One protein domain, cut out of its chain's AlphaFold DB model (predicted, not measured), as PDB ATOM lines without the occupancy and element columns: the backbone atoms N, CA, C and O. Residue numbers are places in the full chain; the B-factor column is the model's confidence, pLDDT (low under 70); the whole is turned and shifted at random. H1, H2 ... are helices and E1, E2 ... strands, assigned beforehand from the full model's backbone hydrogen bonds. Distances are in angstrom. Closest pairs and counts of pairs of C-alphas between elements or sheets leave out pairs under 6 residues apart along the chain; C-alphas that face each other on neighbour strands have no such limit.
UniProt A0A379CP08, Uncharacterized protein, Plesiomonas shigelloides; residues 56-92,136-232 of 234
ATOM      1  N   ALA A  56      12.254  20.100 -18.917       61.41
ATOM      2  CA  ALA A  56      13.405  20.963 -19.174       61.41
ATOM      3  C   ALA A  56      13.337  21.570 -20.582       61.41
ATOM      4  O   ALA A  56      13.075  20.886 -21.571       61.41
ATOM      5  N   THR A  57      13.608  22.867 -20.671       61.31
ATOM      6  CA  THR A  57      13.623  23.653 -21.912       61.31
ATOM      7  C   THR A  57      14.865  24.539 -21.945       61.31
ATOM      8  O   THR A  57      15.397  24.896 -20.898       61.31
ATOM      9  N   ALA A  58      15.380  24.884 -23.125       54.03
ATOM     10  CA  ALA A  58      16.462  25.866 -23.223       54.03
ATOM     11  C   ALA A  58      15.939  27.283 -22.917       54.03
ATOM     12  O   ALA A  58      14.807  27.617 -23.271       54.03
ATOM     13  N   SER A  59      16.764  28.112 -22.274       45.28
ATOM     14  CA  SER A  59      16.470  29.519 -21.990       45.28
ATOM     15  C   SER A  59      16.277  30.316 -23.290       45.28
ATOM     16  O   SER A  59      17.029  30.117 -24.246       45.28
ATOM     17  N   PRO A  60      15.311  31.251 -23.339       42.62
ATOM     18  CA  PRO A  60      15.021  32.053 -24.529       42.62
ATOM     19  C   PRO A  60      16.020  33.200 -24.782       42.62
ATOM     20  O   PRO A  60      15.883  33.916 -25.771       42.62
ATOM     21  N   ILE A  61      17.011  33.414 -23.908       41.75
ATOM     22  CA  ILE A  61      17.967  34.529 -23.999       41.75
ATOM     23  C   ILE A  61      19.281  34.019 -24.623       41.75
ATOM     24  O   ILE A  61      19.985  33.249 -23.973       41.75
ATOM     25  N   PRO A  62      19.662  34.446 -25.844       42.03
ATOM     26  CA  PRO A  62      20.832  33.914 -26.557       42.03
ATOM     27  C   PRO A  62      22.178  34.217 -25.882       42.03
ATOM     28  O   PRO A  62      23.167  33.550 -26.169       42.03
ATOM     29  N   GLU A  63      22.215  35.192 -24.974       43.12
ATOM     30  CA  GLU A  63      23.404  35.570 -24.197       43.12
ATOM     31  C   GLU A  63      23.573  34.732 -22.917       43.12
ATOM     32  O   GLU A  63      24.622  34.792 -22.277       43.12
ATOM     33  N   PHE A  64      22.561  33.939 -22.537       44.66
ATOM     34  CA  PHE A  64      22.546  33.170 -21.294       44.66
ATOM     35  C   PHE A  64      22.322  31.681 -21.585       44.66
ATOM     36  O   PHE A  64      21.208  31.236 -21.872       44.66
ATOM     37  N   HIS A  65      23.392  30.891 -21.502       61.00
ATOM     38  CA  HIS A  65      23.352  29.441 -21.692       61.00
ATOM     39  C   HIS A  65      22.734  28.745 -20.471       61.00
ATOM     40  O   HIS A  65      23.445  28.164 -19.659       61.00
ATOM     41  N   ALA A  66      21.411  28.825 -20.323       64.94
ATOM     42  CA  ALA A  66      20.687  28.201 -19.220       64.94
ATOM     43  C   ALA A  66      19.530  27.318 -19.686       64.94
ATOM     44  O   ALA A  66      19.001  27.468 -20.786       64.94
ATOM     45  N   TRP A  67      19.111  26.424 -18.804       73.94
ATOM     46  CA  TRP A  67      17.931  25.585 -18.910       73.94
ATOM     47  C   TRP A  67      16.855  26.082 -17.963       73.94
ATOM     48  O   TRP A  67      17.145  26.491 -16.845       73.94
ATOM     49  N   THR A  68      15.611  26.009 -18.411       73.12
ATOM     50  CA  THR A  68      14.416  26.280 -17.625       73.12
ATOM     51  C   THR A  68      13.677  24.973 -17.388       73.12
ATOM     52  O   THR A  68      13.193  24.354 -18.337       73.12
ATOM     53  N   LEU A  69      13.574  24.561 -16.130       77.62
ATOM     54  CA  LEU A  69      12.697  23.486 -15.694       77.62
ATOM     55  C   LEU A  69      11.447  24.100 -15.080       77.62
ATOM     56  O   LEU A  69      11.562  24.970 -14.221       77.62
ATOM     57  N   SER A  70      10.264  23.667 -15.505       78.69
ATOM     58  CA  SER A  70       9.000  24.080 -14.879       78.69
ATOM     59  C   SER A  70       8.125  22.880 -14.577       78.69
ATOM     60  O   SER A  70       7.968  21.994 -15.417       78.69
ATOM     61  N   TRP A  71       7.580  22.843 -13.364       82.81
ATOM     62  CA  TRP A  71       6.698  21.767 -12.938       82.81
ATOM     63  C   TRP A  71       5.779  22.181 -11.798       82.81
ATOM     64  O   TRP A  71       6.072  23.099 -11.034       82.81
ATOM     65  N   LEU A  72       4.653  21.482 -11.704       83.94
ATOM     66  CA  LEU A  72       3.673  21.614 -10.640       83.94
ATOM     67  C   LEU A  72       3.917  20.524  -9.588       83.94
ATOM     68  O   LEU A  72       3.965  19.335  -9.914       83.94
ATOM     69  N   ILE A  73       4.057  20.916  -8.327       83.88
ATOM     70  CA  ILE A  73       4.237  19.990  -7.204       83.88
ATOM     71  C   ILE A  73       3.273  20.280  -6.071       83.88
ATOM     72  O   ILE A  73       2.724  21.376  -5.942       83.88
ATOM     73  N   LYS A  74       3.096  19.281  -5.213       86.44
ATOM     74  CA  LYS A  74       2.452  19.432  -3.912       86.44
ATOM     75  C   LYS A  74       3.363  20.221  -2.973       86.44
ATOM     76  O   LYS A  74       4.589  20.142  -3.063       86.44
ATOM     77  N   SER A  75       2.769  20.933  -2.020       81.31
ATOM     78  CA  SER A  75       3.517  21.631  -0.962       81.31
ATOM     79  C   SER A  75       4.437  20.689  -0.177       81.31
ATOM     80  O   SER A  75       5.554  21.061   0.163       81.31
ATOM     81  N   GLU A  76       4.008  19.444   0.026       85.12
ATOM     82  CA  GLU A  76       4.770  18.377   0.688       85.12
ATOM     83  C   GLU A  76       6.068  18.006  -0.042       85.12
ATOM     84  O   GLU A  76       6.977  17.441   0.561       85.12
ATOM     85  N   GLN A  77       6.178  18.325  -1.336       82.38
ATOM     86  CA  GLN A  77       7.364  18.023  -2.136       82.38
ATOM     87  C   GLN A  77       8.444  19.114  -2.053       82.38
ATOM     88  O   GLN A  77       9.594  18.867  -2.419       82.38
ATOM     89  N   MET A  78       8.103  20.305  -1.546       83.19
ATOM     90  CA  MET A  78       9.033  21.436  -1.432       83.19
ATOM     91  C   MET A  78      10.256  21.154  -0.546       83.19
ATOM     92  O   MET A  78      11.358  21.496  -0.976       83.19
ATOM     93  N   PRO A  79      10.135  20.508   0.634       86.12
ATOM     94  CA  PRO A  79      11.298  20.184   1.459       86.12
ATOM     95  C   PRO A  79      12.328  19.316   0.727       86.12
ATOM     96  O   PRO A  79      13.531  19.554   0.833       86.12
ATOM     97  N   PHE A  80      11.871  18.361  -0.091       85.88
ATOM     98  CA  PHE A  80      12.772  17.522  -0.888       85.88
ATOM     99  C   PHE A  80      13.495  18.324  -1.967       85.88
ATOM    100  O   PHE A  80      14.674  18.084  -2.209       85.88
ATOM    101  N   LEU A  81      12.818  19.293  -2.594       84.94
ATOM    102  CA  LEU A  81      13.471  20.210  -3.523       84.94
ATOM    103  C   LEU A  81      14.558  21.015  -2.817       84.94
ATOM    104  O   LEU A  81      15.680  21.074  -3.310       84.94
ATOM    105  N   THR A  82      14.253  21.602  -1.661       84.94
ATOM    106  CA  THR A  82      15.245  22.384  -0.917       84.94
ATOM    107  C   THR A  82      16.441  21.533  -0.495       84.94
ATOM    108  O   THR A  82      17.582  21.964  -0.638       84.94
ATOM    109  N   GLU A  83      16.205  20.292  -0.067       87.56
ATOM    110  CA  GLU A  83      17.277  19.367   0.288       87.56
ATOM    111  C   GLU A  83      18.128  18.985  -0.930       87.56
ATOM    112  O   GLU A  83      19.356  19.025  -0.860       87.56
ATOM    113  N   LEU A  84      17.502  18.684  -2.072       86.06
ATOM    114  CA  LEU A  84      18.208  18.379  -3.317       86.06
ATOM    115  C   LEU A  84      19.084  19.555  -3.769       86.06
ATOM    116  O   LEU A  84      20.242  19.362  -4.141       86.06
ATOM    117  N   LEU A  85      18.554  20.778  -3.712       85.00
ATOM    118  CA  LEU A  85      19.302  21.985  -4.061       85.00
ATOM    119  C   LEU A  85      20.468  22.223  -3.090       85.00
ATOM    120  O   LEU A  85      21.580  22.513  -3.538       85.00
ATOM    121  N   SER A  86      20.259  21.992  -1.791       84.38
ATOM    122  CA  SER A  86      21.325  22.042  -0.785       84.38
ATOM    123  C   SER A  86      22.423  21.009  -1.054       84.38
ATOM    124  O   SER A  86      23.604  21.337  -0.947       84.38
ATOM    125  N   GLN A  87      22.073  19.775  -1.434       84.50
ATOM    126  CA  GLN A  87      23.048  18.731  -1.792       84.50
ATOM    127  C   GLN A  87      23.863  19.096  -3.037       84.50
ATOM    128  O   GLN A  87      25.022  18.703  -3.164       84.50
ATOM    129  N   LEU A  88      23.269  19.861  -3.953       82.25
ATOM    130  CA  LEU A  88      23.946  20.390  -5.131       82.25
ATOM    131  C   LEU A  88      24.813  21.622  -4.823       82.25
ATOM    132  O   LEU A  88      25.500  22.098  -5.721       82.25
ATOM    133  N   GLY A  89      24.837  22.117  -3.580       80.00
ATOM    134  CA  GLY A  89      25.650  23.264  -3.166       80.00
ATOM    135  C   GLY A  89      24.994  24.625  -3.415       80.00
ATOM    136  O   GLY A  89      25.688  25.645  -3.422       80.00
ATOM    137  N   TYR A  90      23.678  24.654  -3.633       78.75
ATOM    138  CA  TYR A  90      22.899  25.890  -3.636       78.75
ATOM    139  C   TYR A  90      22.461  26.199  -2.206       78.75
ATOM    140  O   TYR A  90      21.817  25.378  -1.554       78.75
ATOM    141  N   ALA A  91      22.836  27.375  -1.702       63.41
ATOM    142  CA  ALA A  91      22.428  27.815  -0.377       63.41
ATOM    143  C   ALA A  91      20.939  28.166  -0.407       63.41
ATOM    144  O   ALA A  91      20.568  29.275  -0.783       63.41
ATOM    145  N   THR A  92      20.084  27.234   0.014       56.78
ATOM    146  CA  THR A  92      18.667  27.505   0.270       56.78
ATOM    147  C   THR A  92      18.548  28.341   1.543       56.78
ATOM    148  O   THR A  92      17.993  27.879   2.540       56.78
ATOM    149  N   PRO A 136      28.398  28.379 -12.033       68.12
ATOM    150  CA  PRO A 136      27.051  27.831 -11.998       68.12
ATOM    151  C   PRO A 136      26.144  28.723 -11.144       68.12
ATOM    152  O   PRO A 136      26.441  29.050  -9.992       68.12
ATOM    153  N   SER A 137      25.040  29.141 -11.743       70.06
ATOM    154  CA  SER A 137      24.069  30.083 -11.210       70.06
ATOM    155  C   SER A 137      22.672  29.526 -11.430       70.06
ATOM    156  O   SER A 137      22.390  28.919 -12.466       70.06
ATOM    157  N   MET A 138      21.804  29.727 -10.444       71.94
ATOM    158  CA  MET A 138      20.445  29.223 -10.479       71.94
ATOM    159  C   MET A 138      19.477  30.309 -10.031       71.94
ATOM    160  O   MET A 138      19.720  31.093  -9.118       71.94
ATOM    161  N   TYR A 139      18.331  30.342 -10.672       69.25
ATOM    162  CA  TYR A 139      17.221  31.177 -10.292       69.25
ATOM    163  C   TYR A 139      16.019  30.280 -10.031       69.25
ATOM    164  O   TYR A 139      15.700  29.414 -10.845       69.25
ATOM    165  N   LEU A 140      15.379  30.474  -8.884       72.56
ATOM    166  CA  LEU A 140      14.220  29.717  -8.444       72.56
ATOM    167  C   LEU A 140      13.036  30.681  -8.338       72.56
ATOM    168  O   LEU A 140      13.086  31.710  -7.670       72.56
ATOM    169  N   CYS A 141      11.949  30.342  -9.010       70.12
ATOM    170  CA  CYS A 141      10.680  31.034  -8.896       70.12
ATOM    171  C   CYS A 141       9.640  30.039  -8.410       70.12
ATOM    172  O   CYS A 141       9.559  28.920  -8.919       70.12
ATOM    173  N   GLN A 142       8.840  30.458  -7.438       75.06
ATOM    174  CA  GLN A 142       7.735  29.661  -6.927       75.06
ATOM    175  C   GLN A 142       6.470  30.506  -6.860       75.06
ATOM    176  O   GLN A 142       6.497  31.667  -6.443       75.06
ATOM    177  N   HIS A 143       5.349  29.923  -7.266       74.75
ATOM    178  CA  HIS A 143       4.043  30.544  -7.088       74.75
ATOM    179  C   HIS A 143       2.961  29.489  -6.882       74.75
ATOM    180  O   HIS A 143       2.975  28.426  -7.501       74.75
ATOM    181  N   SER A 144       2.020  29.787  -5.990       77.62
ATOM    182  CA  SER A 144       0.880  28.916  -5.729       77.62
ATOM    183  C   SER A 144      -0.133  29.025  -6.863       77.62
ATOM    184  O   SER A 144      -0.604  30.118  -7.176       77.62
ATOM    185  N   ALA A 145      -0.468  27.891  -7.462       74.56
ATOM    186  CA  ALA A 145      -1.476  27.764  -8.507       74.56
ATOM    187  C   ALA A 145      -1.996  26.325  -8.509       74.56
ATOM    188  O   ALA A 145      -1.282  25.421  -8.077       74.56
ATOM    189  N   PHE A 146      -3.215  26.101  -9.008       79.00
ATOM    190  CA  PHE A 146      -3.744  24.745  -9.209       79.00
ATOM    191  C   PHE A 146      -3.757  23.869  -7.939       79.00
ATOM    192  O   PHE A 146      -3.424  22.690  -7.996       79.00
ATOM    193  N   ALA A 147      -4.039  24.468  -6.774       81.94
ATOM    194  CA  ALA A 147      -3.944  23.818  -5.456       81.94
ATOM    195  C   ALA A 147      -2.564  23.194  -5.128       81.94
ATOM    196  O   ALA A 147      -2.432  22.396  -4.202       81.94
ATOM    197  N   GLY A 148      -1.522  23.599  -5.854       83.50
ATOM    198  CA  GLY A 148      -0.137  23.215  -5.640       83.50
ATOM    199  C   GLY A 148       0.799  24.413  -5.765       83.50
ATOM    200  O   GLY A 148       0.417  25.572  -5.565       83.50
ATOM    201  N   ILE A 149       2.054  24.121  -6.077       78.19
ATOM    202  CA  ILE A 149       3.113  25.107  -6.258       78.19
ATOM    203  C   ILE A 149       3.752  24.846  -7.612       78.19
ATOM    204  O   ILE A 149       4.258  23.753  -7.867       78.19
ATOM    205  N   ILE A 150       3.729  25.852  -8.479       77.00
ATOM    206  CA  ILE A 150       4.539  25.834  -9.688       77.00
ATOM    207  C   ILE A 150       5.936  26.284  -9.297       77.00
ATOM    208  O   ILE A 150       6.126  27.391  -8.785       77.00
ATOM    209  N   VAL A 151       6.898  25.415  -9.569       76.88
ATOM    210  CA  VAL A 151       8.318  25.679  -9.418       76.88
ATOM    211  C   VAL A 151       8.922  25.864 -10.798       76.88
ATOM    212  O   VAL A 151       8.768  25.014 -11.676       76.88
ATOM    213  N   THR A 152       9.645  26.967 -10.970       76.56
ATOM    214  CA  THR A 152      10.451  27.240 -12.154       76.56
ATOM    215  C   THR A 152      11.901  27.437 -11.740       76.56
ATOM    216  O   THR A 152      12.217  28.363 -10.996       76.56
ATOM    217  N   VAL A 153      12.786  26.582 -12.247       73.00
ATOM    218  CA  VAL A 153      14.238  26.682 -12.069       73.00
ATOM    219  C   VAL A 153      14.868  27.107 -13.381       73.00
ATOM    220  O   VAL A 153      14.671  26.437 -14.389       73.00
ATOM    221  N   VAL A 154      15.650  28.183 -13.370       75.88
ATOM    222  CA  VAL A 154      16.496  28.601 -14.494       75.88
ATOM    223  C   VAL A 154      17.952  28.442 -14.074       75.88
ATOM    224  O   VAL A 154      18.379  29.097 -13.130       75.88
ATOM    225  N   THR A 155      18.716  27.571 -14.724       71.81
ATOM    226  CA  THR A 155      20.097  27.260 -14.319       71.81
ATOM    227  C   THR A 155      21.009  27.018 -15.512       71.81
ATOM    228  O   THR A 155      20.579  26.428 -16.496       71.81
ATOM    229  N   ASN A 156      22.267  27.445 -15.435       75.19
ATOM    230  CA  ASN A 156      23.324  27.062 -16.385       75.19
ATOM    231  C   ASN A 156      24.125  25.830 -15.913       75.19
ATOM    232  O   ASN A 156      25.146  25.487 -16.507       75.19
ATOM    233  N   ASP A 157      23.669  25.149 -14.858       77.62
ATOM    234  CA  ASP A 157      24.275  23.931 -14.315       77.62
ATOM    235  C   ASP A 157      23.551  22.680 -14.841       77.62
ATOM    236  O   ASP A 157      22.484  22.310 -14.348       77.62
ATOM    237  N   ALA A 158      24.141  22.004 -15.833       77.88
ATOM    238  CA  ALA A 158      23.557  20.807 -16.449       77.88
ATOM    239  C   ALA A 158      23.367  19.671 -15.435       77.88
ATOM    240  O   ALA A 158      22.370  18.952 -15.482       77.88
ATOM    241  N   GLN A 159      24.289  19.550 -14.475       78.81
ATOM    242  CA  GLN A 159      24.217  18.536 -13.429       78.81
ATOM    243  C   GLN A 159      22.999  18.774 -12.528       78.81
ATOM    244  O   GLN A 159      22.367  17.819 -12.080       78.81
ATOM    245  N   CYS A 160      22.637  20.038 -12.288       80.00
ATOM    246  CA  CYS A 160      21.413  20.386 -11.570       80.00
ATOM    247  C   CYS A 160      20.165  19.935 -12.342       80.00
ATOM    248  O   CYS A 160      19.303  19.275 -11.759       80.00
ATOM    249  N   VAL A 161      20.101  20.212 -13.651       78.50
ATOM    250  CA  VAL A 161      18.993  19.786 -14.528       78.50
ATOM    251  C   VAL A 161      18.822  18.267 -14.494       78.50
ATOM    252  O   VAL A 161      17.734  17.778 -14.191       78.50
ATOM    253  N   GLU A 162      19.898  17.522 -14.749       78.62
ATOM    254  CA  GLU A 162      19.875  16.057 -14.796       78.62
ATOM    255  C   GLU A 162      19.478  15.454 -13.448       78.62
ATOM    256  O   GLU A 162      18.652  14.541 -13.394       78.62
ATOM    257  N   ARG A 163      20.020  15.982 -12.342       79.69
ATOM    258  CA  ARG A 163      19.699  15.483 -11.000       79.69
ATOM    259  C   ARG A 163      18.238  15.721 -10.672       79.69
ATOM    260  O   ARG A 163      17.581  14.773 -10.258       79.69
ATOM    261  N   ILE A 164      17.713  16.916 -10.939       80.50
ATOM    262  CA  ILE A 164      16.289  17.200 -10.766       80.50
ATOM    263  C   ILE A 164      15.455  16.243 -11.633       80.50
ATOM    264  O   ILE A 164      14.577  15.580 -11.100       80.50
ATOM    265  N   GLN A 165      15.735  16.078 -12.925       77.62
ATOM    266  CA  GLN A 165      14.927  15.196 -13.782       77.62
ATOM    267  C   GLN A 165      15.024  13.704 -13.427       77.62
ATOM    268  O   GLN A 165      14.069  12.963 -13.652       77.62
ATOM    269  N   SER A 166      16.149  13.255 -12.862       72.50
ATOM    270  CA  SER A 166      16.360  11.852 -12.476       72.50
ATOM    271  C   SER A 166      15.600  11.420 -11.215       72.50
ATOM    272  O   SER A 166      15.461  10.225 -10.951       72.50
ATOM    273  N   GLU A 167      15.109  12.369 -10.418       74.31
ATOM    274  CA  GLU A 167      14.418  12.076  -9.164       74.31
ATOM    275  C   GLU A 167      12.980  11.605  -9.424       74.31
ATOM    276  O   GLU A 167      12.121  12.343  -9.905       74.31
ATOM    277  N   SER A 168      12.672  10.369  -9.030       59.25
ATOM    278  CA  SER A 168      11.335   9.774  -9.190       59.25
ATOM    279  C   SER A 168      10.261  10.403  -8.294       59.25
ATOM    280  O   SER A 168       9.071  10.150  -8.487       59.25
ATOM    281  N   ARG A 169      10.676  11.224  -7.322       68.81
ATOM    282  CA  ARG A 169       9.824  11.879  -6.318       68.81
ATOM    283  C   ARG A 169       8.956  12.999  -6.885       68.81
ATOM    284  O   ARG A 169       8.021  13.433  -6.209       68.81
ATOM    285  N   TRP A 170       9.233  13.463  -8.106       76.31
ATOM    286  CA  TRP A 170       8.393  14.455  -8.764       76.31
ATOM    287  C   TRP A 170       7.112  13.816  -9.272       76.31
ATOM    288  O   TRP A 170       7.092  13.042 -10.233       76.31
ATOM    289  N   LEU A 171       6.033  14.188  -8.605       74.00
ATOM    290  CA  LEU A 171       4.672  13.813  -8.937       74.00
ATOM    291  C   LEU A 171       3.896  15.094  -9.192       74.00
ATOM    292  O   LEU A 171       3.881  15.978  -8.335       74.00
ATOM    293  N   ALA A 172       3.274  15.183 -10.365       79.25
ATOM    294  CA  ALA A 172       2.253  16.189 -10.590       79.25
ATOM    295  C   ALA A 172       1.065  15.895  -9.653       79.25
ATOM    296  O   ALA A 172       0.717  14.721  -9.479       79.25
ATOM    297  N   PRO A 173       0.440  16.915  -9.039       83.19
ATOM    298  CA  PRO A 173      -0.837  16.748  -8.360       83.19
ATOM    299  C   PRO A 173      -1.863  16.099  -9.288       83.19
ATOM    300  O   PRO A 173      -1.892  16.372 -10.493       83.19
ATOM    301  N   MET A 174      -2.706  15.239  -8.724       85.00
ATOM    302  CA  MET A 174      -3.742  14.569  -9.499       85.00
ATOM    303  C   MET A 174      -4.757  15.585 -10.039       85.00
ATOM    304  O   MET A 174      -4.944  16.649  -9.440       85.00
ATOM    305  N   PRO A 175      -5.489  15.266 -11.118       84.81
ATOM    306  CA  PRO A 175      -6.440  16.200 -11.710       84.81
ATOM    307  C   PRO A 175      -7.535  16.636 -10.721       84.81
ATOM    308  O   PRO A 175      -7.856  17.817 -10.624       84.81
ATOM    309  N   MET A 176      -8.027  15.703  -9.898       83.88
ATOM    310  CA  MET A 176      -9.009  15.964  -8.835       83.88
ATOM    311  C   MET A 176      -8.454  16.775  -7.655       83.88
ATOM    312  O   MET A 176      -9.210  17.432  -6.951       83.88
ATOM    313  N   GLU A 177      -7.139  16.740  -7.430       82.62
ATOM    314  CA  GLU A 177      -6.476  17.577  -6.423       82.62
ATOM    315  C   GLU A 177      -6.248  18.989  -6.974       82.62
ATOM    316  O   GLU A 177      -6.400  19.970  -6.255       82.62
ATOM    317  N   THR A 178      -5.933  19.076  -8.268       83.50
ATOM    318  CA  THR A 178      -5.679  20.311  -9.023       83.50
ATOM    319  C   THR A 178      -6.964  21.123  -9.215       83.50
ATOM    320  O   THR A 178      -6.969  22.346  -9.062       83.50
ATOM    321  N   PHE A 179      -8.068  20.437  -9.521       84.12
ATOM    322  CA  PHE A 179      -9.381  21.023  -9.775       84.12
ATOM    323  C   PHE A 179     -10.486  20.275  -8.999       84.12
ATOM    324  O   PHE A 179     -11.309  19.586  -9.601       84.12
ATOM    325  N   PRO A 180     -10.559  20.421  -7.663       80.19
ATOM    326  CA  PRO A 180     -11.493  19.657  -6.826       80.19
ATOM    327  C   PRO A 180     -12.969  19.984  -7.078       80.19
ATOM    328  O   PRO A 180     -13.845  19.188  -6.759       80.19
ATOM    329  N   GLN A 181     -13.253  21.163  -7.633       79.25
ATOM    330  CA  GLN A 181     -14.612  21.620  -7.938       79.25
ATOM    331  C   GLN A 181     -15.005  21.380  -9.401       79.25
ATOM    332  O   GLN A 181     -16.104  21.748  -9.804       79.25
ATOM    333  N   LEU A 182     -14.105  20.816 -10.213       79.12
ATOM    334  CA  LEU A 182     -14.325  20.648 -11.643       79.12
ATOM    335  C   LEU A 182     -14.894  19.261 -11.926       79.12
ATOM    336  O   LEU A 182     -14.282  18.252 -11.583       79.12
ATOM    337  N   ASN A 183     -16.047  19.231 -12.592       76.25
ATOM    338  CA  ASN A 183     -16.634  18.012 -13.127       76.25
ATOM    339  C   ASN A 183     -16.198  17.829 -14.597       76.25
ATOM    340  O   ASN A 183     -16.632  18.623 -15.432       76.25
ATOM    341  N   PRO A 184     -15.357  16.835 -14.942       72.94
ATOM    342  CA  PRO A 184     -14.828  16.661 -16.301       72.94
ATOM    343  C   PRO A 184     -15.914  16.483 -17.366       72.94
ATOM    344  O   PRO A 184     -15.749  16.957 -18.490       72.94
ATOM    345  N   ASP A 185     -17.036  15.866 -16.989       71.75
ATOM    346  CA  ASP A 185     -18.150  15.538 -17.887       71.75
ATOM    347  C   ASP A 185     -18.896  16.787 -18.384       71.75
ATOM    348  O   ASP A 185     -19.550  16.770 -19.427       71.75
ATOM    349  N   GLU A 186     -18.786  17.900 -17.655       70.56
ATOM    350  CA  GLU A 186     -19.439  19.168 -17.991       70.56
ATOM    351  C   GLU A 186     -18.604  20.025 -18.962       70.56
ATOM    352  O   GLU A 186     -19.092  21.033 -19.481       70.56
ATOM    353  N   PHE A 187     -17.358  19.628 -19.262       63.56
ATOM    354  CA  PHE A 187     -16.438  20.390 -20.110       63.56
ATOM    355  C   PHE A 187     -16.166  19.705 -21.456       63.56
ATOM    356  O   PHE A 187     -15.300  18.845 -21.597       63.56
ATOM    357  N   GLY A 188     -16.822  20.198 -22.509       56.25
ATOM    358  CA  GLY A 188     -16.615  19.715 -23.882       56.25
ATOM    359  C   GLY A 188     -15.308  20.167 -24.558       56.25
ATOM    360  O   GLY A 188     -14.993  19.706 -25.653       56.25
ATOM    361  N   SER A 189     -14.530  21.093 -23.982       63.25
ATOM    362  CA  SER A 189     -13.267  21.577 -24.575       63.25
ATOM    363  C   SER A 189     -12.290  22.117 -23.528       63.25
ATOM    364  O   SER A 189     -12.691  22.819 -22.605       63.25
ATOM    365  N   LEU A 190     -10.991  21.846 -23.719       66.88
ATOM    366  CA  LEU A 190      -9.905  22.441 -22.931       66.88
ATOM    367  C   LEU A 190      -9.873  23.955 -23.181       66.88
ATOM    368  O   LEU A 190      -9.492  24.400 -24.265       66.88
ATOM    369  N   GLN A 191     -10.260  24.754 -22.189       69.69
ATOM    370  CA  GLN A 191     -10.161  26.212 -22.251       69.69
ATOM    371  C   GLN A 191      -9.607  26.782 -20.944       69.69
ATOM    372  O   GLN A 191      -9.741  26.186 -19.877       69.69
ATOM    373  N   GLY A 192      -8.967  27.948 -21.043       75.44
ATOM    374  CA  GLY A 192      -8.442  28.672 -19.888       75.44
ATOM    375  C   GLY A 192      -7.359  27.901 -19.130       75.44
ATOM    376  O   GLY A 192      -6.442  27.339 -19.728       75.44
ATOM    377  N   GLU A 193      -7.470  27.902 -17.806       74.81
ATOM    378  CA  GLU A 193      -6.493  27.317 -16.884       74.81
ATOM    379  C   GLU A 193      -6.359  25.795 -17.028       74.81
ATOM    380  O   GLU A 193      -5.253  25.271 -16.920       74.81
ATOM    381  N   LEU A 194      -7.445  25.089 -17.361       77.50
ATOM    382  CA  LEU A 194      -7.427  23.640 -17.582       77.50
ATOM    383  C   LEU A 194      -6.594  23.263 -18.817       77.50
ATOM    384  O   LEU A 194      -5.828  22.304 -18.776       77.50
ATOM    385  N   ALA A 195      -6.704  24.040 -19.902       77.75
ATOM    386  CA  ALA A 195      -5.889  23.848 -21.104       77.75
ATOM    387  C   ALA A 195      -4.399  24.044 -20.814       77.75
ATOM    388  O   ALA A 195      -3.572  23.240 -21.236       77.75
ATOM    389  N   TYR A 196      -4.076  25.096 -20.058       77.25
ATOM    390  CA  TYR A 196      -2.707  25.382 -19.652       77.25
ATOM    391  C   TYR A 196      -2.144  24.271 -18.758       77.25
ATOM    392  O   TYR A 196      -1.075  23.737 -19.037       77.25
ATOM    393  N   TRP A 197      -2.877  23.865 -17.721       82.19
ATOM    394  CA  TRP A 197      -2.433  22.788 -16.842       82.19
ATOM    395  C   TRP A 197      -2.208  21.471 -17.596       82.19
ATOM    396  O   TRP A 197      -1.197  20.796 -17.377       82.19
ATOM    397  N   TRP A 198      -3.112  21.139 -18.524       81.31
ATOM    398  CA  TRP A 198      -3.008  19.934 -19.341       81.31
ATOM    399  C   TRP A 198      -1.739  19.931 -20.199       81.31
ATOM    400  O   TRP A 198      -0.951  18.993 -20.121       81.31
ATOM    401  N   GLU A 199      -1.525  20.987 -20.986       78.81
ATOM    402  CA  GLU A 199      -0.428  21.070 -21.959       78.81
ATOM    403  C   GLU A 199       0.951  21.172 -21.288       78.81
ATOM    404  O   GLU A 199       1.917  20.577 -21.767       78.81
ATOM    405  N   TYR A 200       1.051  21.899 -20.170       74.38
ATOM    406  CA  TYR A 200       2.344  22.245 -19.571       74.38
ATOM    407  C   TYR A 200       2.758  21.361 -18.392       74.38
ATOM    408  O   TYR A 200       3.954  21.268 -18.115       74.38
ATOM    409  N   PHE A 201       1.818  20.698 -17.711       80.56
ATOM    410  CA  PHE A 201       2.139  19.879 -16.536       80.56
ATOM    411  C   PHE A 201       1.661  18.439 -16.679       80.56
ATOM    412  O   PHE A 201       2.479  17.521 -16.601       80.56
ATOM    413  N   TRP A 202       0.364  18.230 -16.920       82.69
ATOM    414  CA  TRP A 202      -0.212  16.886 -16.881       82.69
ATOM    415  C   TRP A 202       0.236  16.008 -18.048       82.69
ATOM    416  O   TRP A 202       0.688  14.889 -17.827       82.69
ATOM    417  N   GLN A 203       0.168  16.504 -19.283       81.50
ATOM    418  CA  GLN A 203       0.555  15.732 -20.464       81.50
ATOM    419  C   GLN A 203       2.053  15.358 -20.457       81.50
ATOM    420  O   GLN A 203       2.359  14.184 -20.678       81.50
ATOM    421  N   PRO A 204       3.003  16.270 -20.153       78.88
ATOM    422  CA  PRO A 204       4.409  15.898 -19.987       78.88
ATOM    423  C   PRO A 204       4.632  14.878 -18.865       78.88
ATOM    424  O   PRO A 204       5.408  13.938 -19.034       78.88
ATOM    425  N   PHE A 205       3.926  15.030 -17.736       82.56
ATOM    426  CA  PHE A 205       3.966  14.063 -16.642       82.56
ATOM    427  C   PHE A 205       3.488  12.685 -17.097       82.56
ATOM    428  O   PHE A 205       4.235  11.722 -16.950       82.56
ATOM    429  N   TRP A 206       2.302  12.594 -17.695       81.12
ATOM    430  CA  TRP A 206       1.714  11.344 -18.175       81.12
ATOM    431  C   TRP A 206       2.626  10.629 -19.177       81.12
ATOM    432  O   TRP A 206       2.943   9.451 -19.004       81.12
ATOM    433  N   ASN A 207       3.140  11.365 -20.165       81.50
ATOM    434  CA  ASN A 207       4.007  10.822 -21.214       81.50
ATOM    435  C   ASN A 207       5.390  10.394 -20.703       81.50
ATOM    436  O   ASN A 207       6.061   9.597 -21.352       81.50
ATOM    437  N   SER A 208       5.837  10.918 -19.557       75.12
ATOM    438  CA  SER A 208       7.103  10.507 -18.935       75.12
ATOM    439  C   SER A 208       7.033   9.153 -18.215       75.12
ATOM    440  O   SER A 208       8.065   8.647 -17.776       75.12
ATOM    441  N   ARG A 209       5.834   8.577 -18.051       75.56
ATOM    442  CA  ARG A 209       5.601   7.345 -17.286       75.56
ATOM    443  C   ARG A 209       5.571   6.113 -18.183       75.56
ATOM    444  O   ARG A 209       5.200   6.199 -19.348       75.56
ATOM    445  N   THR A 210       5.944   4.961 -17.622       77.56
ATOM    446  CA  THR A 210       5.789   3.669 -18.309       77.56
ATOM    447  C   THR A 210       4.317   3.263 -18.375       77.56
ATOM    448  O   THR A 210       3.496   3.764 -17.605       77.56
ATOM    449  N   GLU A 211       3.977   2.319 -19.253       79.62
ATOM    450  CA  GLU A 211       2.610   1.795 -19.367       79.62
ATOM    451  C   GLU A 211       2.096   1.221 -18.034       79.62
ATOM    452  O   GLU A 211       0.940   1.445 -17.673       79.62
ATOM    453  N   GLU A 212       2.944   0.546 -17.245       73.88
ATOM    454  CA  GLU A 212       2.536   0.038 -15.927       73.88
ATOM    455  C   GLU A 212       2.240   1.172 -14.944       73.88
ATOM    456  O   GLU A 212       1.272   1.107 -14.187       73.88
ATOM    457  N   GLN A 213       3.050   2.230 -14.961       75.69
ATOM    458  CA  GLN A 213       2.835   3.403 -14.116       75.69
ATOM    459  C   GLN A 213       1.561   4.150 -14.517       75.69
ATOM    460  O   GLN A 213       0.788   4.535 -13.644       75.69
ATOM    461  N   GLN A 214       1.314   4.312 -15.819       80.81
ATOM    462  CA  GLN A 214       0.073   4.893 -16.331       80.81
ATOM    463  C   GLN A 214      -1.137   4.057 -15.911       80.81
ATOM    464  O   GLN A 214      -2.115   4.609 -15.417       80.81
ATOM    465  N   ARG A 215      -1.054   2.725 -16.009       78.00
ATOM    466  CA  ARG A 215      -2.121   1.818 -15.570       78.00
ATOM    467  C   ARG A 215      -2.433   1.958 -14.078       78.00
ATOM    468  O   ARG A 215      -3.599   2.088 -13.719       78.00
ATOM    469  N   LEU A 216      -1.412   1.957 -13.219       80.50
ATOM    470  CA  LEU A 216      -1.593   2.126 -11.771       80.50
ATOM    471  C   LEU A 216      -2.206   3.493 -11.427       80.50
ATOM    472  O   LEU A 216      -3.053   3.595 -10.538       80.50
ATOM    473  N   LEU A 217      -1.809   4.548 -12.147       81.31
ATOM    474  CA  LEU A 217      -2.410   5.875 -12.002       81.31
ATOM    475  C   LEU A 217      -3.877   5.870 -12.448       81.31
ATOM    476  O   LEU A 217      -4.719   6.411 -11.733       81.31
ATOM    477  N   SER A 218      -4.200   5.210 -13.564       82.19
ATOM    478  CA  SER A 218      -5.575   5.049 -14.045       82.19
ATOM    479  C   SER A 218      -6.480   4.356 -13.029       82.19
ATOM    480  O   SER A 218      -7.605   4.790 -12.819       82.19
ATOM    481  N   GLU A 219      -5.996   3.335 -12.323       80.25
ATOM    482  CA  GLU A 219      -6.781   2.654 -11.279       80.25
ATOM    483  C   GLU A 219      -7.143   3.577 -10.097       80.25
ATOM    484  O   GLU A 219      -8.105   3.315  -9.376       80.25
ATOM    485  N   THR A 220      -6.403   4.675  -9.914       81.12
ATOM    486  CA  THR A 220      -6.642   5.668  -8.853       81.12
ATOM    487  C   THR A 220      -7.528   6.832  -9.323       81.12
ATOM    488  O   THR A 220      -8.041   7.597  -8.504       81.12
ATOM    489  N   LEU A 221      -7.714   7.002 -10.636       82.50
ATOM    490  CA  LEU A 221      -8.479   8.107 -11.209       82.50
ATOM    491  C   LEU A 221      -9.991   7.802 -11.207       82.50
ATOM    492  O   LEU A 221     -10.405   6.713 -11.601       82.50
ATOM    493  N   PRO A 222     -10.848   8.767 -10.825       81.31
ATOM    494  CA  PRO A 222     -12.290   8.658 -11.026       81.31
ATOM    495  C   PRO A 222     -12.651   8.503 -12.510       81.31
ATOM    496  O   PRO A 222     -12.001   9.109 -13.364       81.31
ATOM    497  N   THR A 223     -13.738   7.781 -12.807       79.44
ATOM    498  CA  THR A 223     -14.225   7.536 -14.181       79.44
ATOM    499  C   THR A 223     -14.315   8.801 -15.050       79.44
ATOM    500  O   THR A 223     -13.768   8.769 -16.148       79.44
ATOM    501  N   PRO A 224     -14.847   9.946 -14.568       81.19
ATOM    502  CA  PRO A 224     -14.895  11.174 -15.373       81.19
ATOM    503  C   PRO A 224     -13.513  11.665 -15.830       81.19
ATOM    504  O   PRO A 224     -13.331  12.138 -16.948       81.19
ATOM    505  N   TRP A 225     -12.500  11.539 -14.968       82.06
ATOM    506  CA  TRP A 225     -11.131  11.936 -15.300       82.06
ATOM    507  C   TRP A 225     -10.436  10.918 -16.201       82.06
ATOM    508  O   TRP A 225      -9.632  11.315 -17.042       82.06
ATOM    509  N   LEU A 226     -10.746   9.630 -16.039       81.38
ATOM    510  CA  LEU A 226     -10.257   8.570 -16.917       81.38
ATOM    511  C   LEU A 226     -10.719   8.774 -18.351       81.38
ATOM    512  O   LEU A 226      -9.879   8.816 -19.246       81.38
ATOM    513  N   ASP A 227     -12.021   8.959 -18.550       79.56
ATOM    514  CA  ASP A 227     -12.602   9.171 -19.875       79.56
ATOM    515  C   ASP A 227     -12.059  10.471 -20.484       79.56
ATOM    516  O   ASP A 227     -11.599  10.497 -21.626       79.56
ATOM    517  N   PHE A 228     -11.967  11.534 -19.675       80.56
ATOM    518  CA  PHE A 228     -11.370  12.799 -20.093       80.56
ATOM    519  C   PHE A 228      -9.920  12.655 -20.581       80.56
ATOM    520  O   PHE A 228      -9.535  13.311 -21.559       80.56
ATOM    521  N   ILE A 229      -9.111  11.840 -19.895       81.75
ATOM    522  CA  ILE A 229      -7.718  11.579 -20.266       81.75
ATOM    523  C   ILE A 229      -7.655  10.700 -21.514       81.75
ATOM    524  O   ILE A 229      -6.950  11.063 -22.457       81.75
ATOM    525  N   ALA A 230      -8.418   9.607 -21.545       77.81
ATOM    526  CA  ALA A 230      -8.456   8.652 -22.649       77.81
ATOM    527  C   ALA A 230      -8.844   9.316 -23.978       77.81
ATOM    528  O   ALA A 230      -8.200   9.070 -24.996       77.81
ATOM    529  N   ASP A 231      -9.807  10.240 -23.958       75.69
ATOM    530  CA  ASP A 231     -10.231  11.004 -25.140       75.69
ATOM    531  C   ASP A 231      -9.132  11.918 -25.718       75.69
ATOM    532  O   ASP A 231      -9.259  12.436 -26.832       75.69
ATOM    533  N   ARG A 232      -8.061  12.176 -24.957       73.31
ATOM    534  CA  ARG A 232      -7.022  13.173 -25.278       73.31
ATOM    535  C   ARG A 232      -5.618  12.587 -25.382       73.31
ATOM    536  O   ARG A 232      -4.710  13.290 -25.831       73.31
TER     537      ARG A 232
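This is residues 56 to 92 and 136 to 232 of the 234 residues of an uncharacterized protein of Plesiomonas shigelloides (UniProt A0A379CP08). Two lobes stand side by side along the longest axis. One is a twisted sheet of four strands, with H1 and H2 on one of its faces. The other gathers the helices H3, H4, H5 and H6 loosely, with few contacts, and H4 joins the lobes by crossing E2. The printed part has 134 residues with six named helices and four named strands, in the order E1 E2 H1 E3 E4 H2 H3 H4 H5 H6; the sheet runs E1 E2 E4 E3, antiparallel throughout, and the class is mixed, helices and strands. The whole is compact, with a radius of gyration of the C-alphas of 16.2 A, and elongated, spanning 47 by 29 by 26 A.

E1, residues 56 to 58, begins at C-alpha 56 (13.405, 20.963, -19.174). E2 is residues 67 to 73, 18.9 A long, and H1 residues 75 to 87, 19.8 A. E3, residues 137 to 145, measures 25.8 A and E4, residues 148 to 155, 22.4 A. H2 is residues 158 to 166 and H3 residues 175 to 178. H4, residues 192 to 207, begins at C-alpha 192 (-8.442, 28.672, -19.888), is 21.8 A long and has a kink of 31 degrees near residue 200. H5 is residues 211 to 220, 14.5 A long; H6, residues 223 to 230, ends at C-alpha 230 (-8.456, 8.652, -22.649).

E1 and E2 form a hairpin, with N 57 and O 68 within hydrogen-bond range at 2.8 A. E2 and E4 are antiparallel at 167 degrees, with N 69 and O 153 at 2.8 A. E3 and E4 form a hairpin, with N 141 and O 152 at 2.8 A. H2 is on the sheet at a height of 9.6 A, and H1 is on the same face at 8.7 A. H1 and H2 are close but not clearly touching, the closest C-alphas being those of Leu 84 and Ile 164, 7.8 A. H4 is on the sheet at a height of 10.4 A and runs across the strands, at 78 degrees to E2 on the local plane; their closest C-alphas, of Trp 71 and Phe 201, are 6.1 A apart. H3 and H4 are near each other. H5 is close but not clearly touching to H4, at Trp 206 and Gln 214, C-alphas 6.9 A apart, and to H6, at Ser 218 and Leu 226, 6.5 A. H3 and H6 are close but not clearly touching, with the C-alphas of Pro 175 and Trp 225 7.3 A apart. Every O i to N i+4 pair is within hydrogen-bond range in H2 and H6, against 7 of 9 in H1, 9 of 12 in H4 and 5 of 6 in H5; H3 is too short for one.

The two C-alphas farthest apart, of Glu 63 and Thr 223, are 48.0 A apart. Residues 93 to 135 are cut out, and C-alphas 92 and 136 are 14.9 A apart across the cut. The link from H3 to H4, residues 179 to 191, is long. Mean pLDDT of the printed part is 75.6; 22 residues are under 70, among them 56 to 66 and 187 to 191.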